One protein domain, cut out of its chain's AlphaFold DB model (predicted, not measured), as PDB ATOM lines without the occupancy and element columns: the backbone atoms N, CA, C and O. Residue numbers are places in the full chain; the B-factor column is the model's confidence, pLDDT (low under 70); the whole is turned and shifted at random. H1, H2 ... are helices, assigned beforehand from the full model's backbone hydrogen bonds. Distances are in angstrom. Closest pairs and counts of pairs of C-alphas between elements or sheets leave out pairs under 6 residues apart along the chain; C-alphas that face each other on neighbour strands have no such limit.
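Overview. This is residues 2 to 51 of the 313 residues of an uncharacterized protein of Sphaerobolus stellatus (strain SS14) (UniProt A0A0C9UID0). One long helix, H1, makes the length of a rod, with the short helix H2 folded back at its far end as a hook. At the other end the unnamed stretch of residues 2 to 14 runs beside the first part of H1 and turns into its beginning. The 50 printed residues hold two named helices, H1 then H2, and no named strand; the class is all helix. The whole is only just loose, close to extended, with a radius of gyration of the C-alphas of 14.4 A and spans of 43 by 17 by 16 A.

Along the chain. H1, residues 15 to 41, measures 38.2 A from C-alpha 15 at (155.835, 153.599, 141.500) to C-alpha 41 at (143.229, 140.541, 175.138). H2, residues 43 to 50, ends with C-alpha 50 at (156.110, 134.705, 171.302).

Arrangement. H1 touches H2 with residues 35 to 39 alone; the closest C-alphas, of Glu 39 and Tyr 46, are 5.2 A apart. They form a helical hairpin, running opposite ways at a steep tilt of 40 degrees. In H1 and H2 every O i to N i+4 pair is within hydrogen-bond range.

Size, cuts and confidence. The farthest C-alphas, of Asp 14 and Pro 44, are 43.0 A apart. The link from H1 to H2 is tight. The printed part has no cut, and no printed residue has a pLDDT under 70.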
ATOM      1  N   THR A   2     158.703 146.276 167.483       85.19
ATOM      2  CA  THR A   2     158.790 147.705 167.127       85.19
ATOM      3  C   THR A   2     157.693 148.090 166.127       85.19
ATOM      4  O   THR A   2     157.353 147.267 165.275       85.19
ATOM      5  N   PRO A   3     157.132 149.314 166.202       89.25
ATOM      6  CA  PRO A   3     156.222 149.810 165.177       89.25
ATOM      7  C   PRO A   3     156.914 149.825 163.805       89.25
ATOM      8  O   PRO A   3     158.062 150.276 163.719       89.25
ATOM      9  N   PRO A   4     156.258 149.342 162.739       92.19
ATOM     10  CA  PRO A   4     156.834 149.390 161.405       92.19
ATOM     11  C   PRO A   4     156.898 150.830 160.892       92.19
ATOM     12  O   PRO A   4     156.093 151.682 161.263       92.19
ATOM     13  N   SER A   5     157.848 151.083 160.000       91.25
ATOM     14  CA  SER A   5     158.037 152.353 159.302       91.25
ATOM     15  C   SER A   5     158.263 152.094 157.815       91.25
ATOM     16  O   SER A   5     158.624 150.985 157.410       91.25
ATOM     17  N   LEU A   6     157.989 153.111 156.997       91.94
ATOM     18  CA  LEU A   6     158.351 153.099 155.583       91.94
ATOM     19  C   LEU A   6     159.871 153.303 155.425       91.94
ATOM     20  O   LEU A   6     160.493 153.883 156.318       91.94
ATOM     21  N   PRO A   7     160.472 152.846 154.311       89.25
ATOM     22  CA  PRO A   7     161.876 153.113 154.004       89.25
ATOM     23  C   PRO A   7     162.182 154.618 153.982       89.25
ATOM     24  O   PRO A   7     161.357 155.408 153.531       89.25
ATOM     25  N   GLU A   8     163.379 155.022 154.412       90.12
ATOM     26  CA  GLU A   8     163.769 156.445 154.439       90.12
ATOM     27  C   GLU A   8     163.774 157.084 153.042       90.12
ATOM     28  O   GLU A   8     163.443 158.256 152.892       90.12
ATOM     29  N   ASN A   9     164.084 156.300 152.008       89.69
ATOM     30  CA  ASN A   9     164.121 156.726 150.610       89.69
ATOM     31  C   ASN A   9     162.791 156.506 149.866       89.69
ATOM     32  O   ASN A   9     162.781 156.448 148.640       89.69
ATOM     33  N   PHE A  10     161.671 156.333 150.576       88.56
ATOM     34  CA  PHE A  10     160.378 155.983 149.978       88.56
ATOM     35  C   PHE A  10     159.913 156.960 148.886       88.56
ATOM     36  O   PHE A  10     159.406 156.524 147.853       88.56
ATOM     37  N   ASP A  11     160.138 158.262 149.080       90.12
ATOM     38  CA  ASP A  11     159.762 159.306 148.114       90.12
ATOM     39  C   ASP A  11     160.621 159.289 146.835       90.12
ATOM     40  O   ASP A  11     160.248 159.883 145.825       90.12
ATOM     41  N   GLU A  12     161.766 158.605 146.871       92.12
ATOM     42  CA  GLU A  12     162.708 158.475 145.755       92.12
ATOM     43  C   GLU A  12     162.490 157.179 144.952       92.12
ATOM     44  O   GLU A  12     163.145 156.964 143.929       92.12
ATOM     45  N   LEU A  13     161.585 156.302 145.404       89.06
ATOM     46  CA  LEU A  13     161.279 155.036 144.741       89.06
ATOM     47  C   LEU A  13     160.395 155.237 143.505       89.06
ATOM     48  O   LEU A  13     159.531 156.114 143.453       89.06
ATOM     49  N   ASP A  14     160.575 154.360 142.517       92.38
ATOM     50  CA  ASP A  14     159.625 154.223 141.417       92.38
ATOM     51  C   ASP A  14     158.262 153.702 141.912       92.38
ATOM     52  O   ASP A  14     158.135 153.158 143.009       92.38
ATOM     53  N   GLU A  15     157.218 153.890 141.105       89.38
ATOM     54  CA  GLU A  15     155.835 153.599 141.500       89.38
ATOM     55  C   GLU A  15     155.609 152.129 141.889       89.38
ATOM     56  O   GLU A  15     154.892 151.852 142.856       89.38
ATOM     57  N   THR A  16     156.264 151.197 141.193       85.56
ATOM     58  CA  THR A  16     156.195 149.763 141.491       85.56
ATOM     59  C   THR A  16     156.796 149.475 142.864       85.56
ATOM     60  O   THR A  16     156.103 148.966 143.745       85.56
ATOM     61  N   LYS A  17     158.046 149.893 143.099       86.69
ATOM     62  CA  LYS A  17     158.728 149.692 144.388       86.69
ATOM     63  C   LYS A  17     158.044 150.423 145.531       86.69
ATOM     64  O   LYS A  17     158.036 149.939 146.661       86.69
ATOM     65  N   ARG A  18     157.452 151.586 145.258       88.50
ATOM     66  CA  ARG A  18     156.663 152.324 146.243       88.50
ATOM     67  C   ARG A  18     155.436 151.516 146.659       88.50
ATOM     68  O   ARG A  18     155.184 151.371 147.849       88.50
ATOM     69  N   THR A  19     154.714 150.945 145.695       87.44
ATOM     70  CA  THR A  19     153.540 150.099 145.958       87.44
ATOM     71  C   THR A  19     153.914 148.859 146.772       87.44
ATOM     72  O   THR A  19     153.250 148.556 147.763       87.44
ATOM     73  N   GLU A  20     155.013 148.186 146.422       85.81
ATOM     74  CA  GLU A  20     155.546 147.051 147.187       85.81
ATOM     75  C   GLU A  20     155.920 147.445 148.624       85.81
ATOM     76  O   GLU A  20     155.567 146.749 149.581       85.81
ATOM     77  N   ALA A  21     156.598 148.585 148.798       88.31
ATOM     78  CA  ALA A  21     156.973 149.099 150.111       88.31
ATOM     79  C   ALA A  21     155.744 149.464 150.962       88.31
ATOM     80  O   ALA A  21     155.718 149.167 152.160       88.31
ATOM     81  N   GLU A  22     154.708 150.056 150.361       91.19
ATOM     82  CA  GLU A  22     153.446 150.336 151.049       91.19
ATOM     83  C   GLU A  22     152.712 149.058 151.456       91.19
ATOM     84  O   GLU A  22     152.217 148.971 152.577       91.19
ATOM     85  N   GLU A  23     152.630 148.067 150.567       89.12
ATOM     86  CA  GLU A  23     151.999 146.776 150.849       89.12
ATOM     87  C   GLU A  23     152.727 146.060 151.995       89.12
ATOM     88  O   GLU A  23     152.106 145.614 152.964       89.12
ATOM     89  N   GLY A  24     154.063 146.045 151.953       89.31
ATOM     90  CA  GLY A  24     154.898 145.531 153.035       89.31
ATOM     91  C   GLY A  24     154.657 146.261 154.358       89.31
ATOM     92  O   GLY A  24     154.494 145.618 155.400       89.31
ATOM     93  N   TYR A  25     154.574 147.593 154.333       91.81
ATOM     94  CA  TYR A  25     154.248 148.400 155.509       91.81
ATOM     95  C   TYR A  25     152.853 148.076 156.058       91.81
ATOM     96  O   TYR A  25     152.726 147.817 157.254       91.81
ATOM     97  N   ARG A  26     151.820 148.015 155.206       91.25
ATOM     98  CA  ARG A  26     150.440 147.684 155.604       91.25
ATOM     99  C   ARG A  26     150.368 146.313 156.272       91.25
ATOM    100  O   ARG A  26     149.809 146.203 157.362       91.25
ATOM    101  N   ARG A  27     150.990 145.286 155.681       89.44
ATOM    102  CA  ARG A  27     151.034 143.927 156.253       89.44
ATOM    103  C   ARG A  27     151.709 143.904 157.621       89.44
ATOM    104  O   ARG A  27     151.165 143.334 158.568       89.44
ATOM    105  N   ARG A  28     152.866 144.561 157.752       91.44
ATOM    106  CA  ARG A  28     153.584 144.661 159.033       91.44
ATOM    107  C   ARG A  28     152.781 145.434 160.073       91.44
ATOM    108  O   ARG A  28     152.795 145.054 161.237       91.44
ATOM    109  N   LEU A  29     152.073 146.487 159.669       90.25
ATOM    110  CA  LEU A  29     151.259 147.307 160.565       90.25
ATOM    111  C   LEU A  29     150.071 146.520 161.123       90.25
ATOM    112  O   LEU A  29     149.826 146.553 162.326       90.25
ATOM    113  N   VAL A  30     149.379 145.758 160.274       91.19
ATOM    114  CA  VAL A  30     148.300 144.860 160.712       91.19
ATOM    115  C   VAL A  30     148.836 143.810 161.682       91.19
ATOM    116  O   VAL A  30     148.251 143.603 162.743       91.19
ATOM    117  N   HIS A  31     149.972 143.182 161.363       88.69
ATOM    118  CA  HIS A  31     150.587 142.198 162.251       88.69
ATOM    119  C   HIS A  31     151.023 142.809 163.593       88.69
ATOM    120  O   HIS A  31     150.791 142.212 164.641       88.69
ATOM    121  N   TYR A  32     151.588 144.019 163.577       89.00
ATOM    122  CA  TYR A  32     151.960 144.757 164.783       89.00
ATOM    123  C   TYR A  32     150.756 144.963 165.712       89.00
ATOM    124  O   TYR A  32     150.820 144.592 166.885       89.00
ATOM    125  N   TYR A  33     149.638 145.476 165.183       88.75
ATOM    126  CA  TYR A  33     148.416 145.652 165.972       88.75
ATOM    127  C   TYR A  33     147.824 144.323 166.437       88.75
ATOM    128  O   TYR A  33     147.342 144.234 167.562       88.75
ATOM    129  N   TYR A  34     147.884 143.274 165.613       87.81
ATOM    130  CA  TYR A  34     147.444 141.941 166.014       87.81
ATOM    131  C   TYR A  34     148.224 141.432 167.229       87.81
ATOM    132  O   TYR A  34     147.615 140.998 168.205       87.81
ATOM    133  N   VAL A  35     149.556 141.517 167.202       87.56
ATOM    134  CA  VAL A  35     150.416 141.062 168.305       87.56
ATOM    135  C   VAL A  35     150.171 141.893 169.564       87.56
ATOM    136  O   VAL A  35     149.979 141.314 170.632       87.56
ATOM    137  N   GLN A  36     150.112 143.224 169.440       87.38
ATOM    138  CA  GLN A  36     149.860 144.123 170.569       87.38
ATOM    139  C   GLN A  36     148.491 143.858 171.210       87.38
ATOM    140  O   GLN A  36     148.393 143.660 172.418       87.38
ATOM    141  N   ASN A  37     147.432 143.775 170.403       86.94
ATOM    142  CA  ASN A  37     146.092 143.505 170.915       86.94
ATOM    143  C   ASN A  37     145.986 142.090 171.498       86.94
ATOM    144  O   ASN A  37     145.243 141.872 172.450       86.94
ATOM    145  N   THR A  38     146.720 141.117 170.951       86.06
ATOM    146  CA  THR A  38     146.755 139.752 171.494       86.06
ATOM    147  C   THR A  38     147.412 139.724 172.872       86.06
ATOM    148  O   THR A  38     146.919 139.018 173.748       86.06
ATOM    149  N   GLU A  39     148.466 140.512 173.103       90.44
ATOM    150  CA  GLU A  39     149.090 140.646 174.426       90.44
ATOM    151  C   GLU A  39     148.087 141.117 175.487       90.44
ATOM    152  O   GLU A  39     148.040 140.563 176.587       90.44
ATOM    153  N   GLU A  40     147.263 142.107 175.137       87.56
ATOM    154  CA  GLU A  40     146.277 142.708 176.038       87.56
ATOM    155  C   GLU A  40     145.034 141.823 176.230       87.56
ATOM    156  O   GLU A  40     144.542 141.669 177.350       87.56
ATOM    157  N   CYS A  41     144.524 141.226 175.150       88.81
ATOM    158  CA  CYS A  41     143.229 140.541 175.138       88.81
ATOM    159  C   CYS A  41     143.322 139.020 175.333       88.81
ATOM    160  O   CYS A  41     142.337 138.397 175.727       88.81
ATOM    161  N   ASN A  42     144.465 138.393 175.030       88.62
ATOM    162  CA  ASN A  42     144.632 136.939 175.068       88.62
ATOM    163  C   ASN A  42     146.075 136.541 175.415       88.62
ATOM    164  O   ASN A  42     146.850 136.072 174.575       88.62
ATOM    165  N   LYS A  43     146.414 136.698 176.697       91.25
ATOM    166  CA  LYS A  43     147.756 136.419 177.218       91.25
ATOM    167  C   LYS A  43     148.274 135.001 176.904       91.25
ATOM    168  O   LYS A  43     149.405 134.910 176.436       91.25
ATOM    169  N   PRO A  44     147.486 133.913 177.054       90.62
ATOM    170  CA  PRO A  44     147.945 132.576 176.673       90.62
ATOM    171  C   PRO A  44     148.323 132.454 175.192       90.62
ATOM    172  O   PRO A  44     149.322 131.821 174.864       90.62
ATOM    173  N   HIS A  45     147.549 133.076 174.295       87.81
ATOM    174  CA  HIS A  45     147.864 133.070 172.864       87.81
ATOM    175  C   HIS A  45     149.114 133.892 172.558       87.81
ATOM    176  O   HIS A  45     149.965 133.454 171.792       87.81
ATOM    177  N   TYR A  46     149.275 135.048 173.202       88.38
ATOM    178  CA  TYR A  46     150.490 135.849 173.071       88.38
ATOM    179  C   TYR A  46     151.738 135.088 173.533       88.38
ATOM    180  O   TYR A  46     152.752 135.089 172.837       88.38
ATOM    181  N   ASP A  47     151.665 134.413 174.679       90.88
ATOM    182  CA  ASP A  47     152.782 133.632 175.212       90.88
ATOM    183  C   ASP A  47     153.139 132.473 174.263       90.88
ATOM    184  O   ASP A  47     154.314 132.234 173.999       90.88
ATOM    185  N   ALA A  48     152.139 131.811 173.667       88.06
ATOM    186  CA  ALA A  48     152.361 130.778 172.655       88.06
ATOM    187  C   ALA A  48     152.953 131.336 171.348       88.06
ATOM    188  O   ALA A  48     153.823 130.707 170.754       88.06
ATOM    189  N   LEU A  49     152.497 132.508 170.896       85.00
ATOM    190  CA  LEU A  49     152.966 133.169 169.676       85.00
ATOM    191  C   LEU A  49     154.405 133.690 169.810       85.00
ATOM    192  O   LEU A  49     155.153 133.700 168.835       85.00
ATOM    193  N   THR A  50     154.782 134.142 171.006       89.62
ATOM    194  CA  THR A  50     156.110 134.705 171.302       89.62
ATOM    195  C   THR A  50     157.123 133.669 171.783       89.62
ATOM    196  O   THR A  50     158.304 133.994 171.920       89.62
ATOM    197  N   ASP A  51     156.695 132.423 171.999       89.69
ATOM    198  CA  ASP A  51     157.586 131.308 172.301       89.69
ATOM    199  C   ASP A  51     158.617 131.125 171.164       89.69
ATOM    200  O   ASP A  51     158.224 130.919 170.008       89.69
TER     201      ASP A  51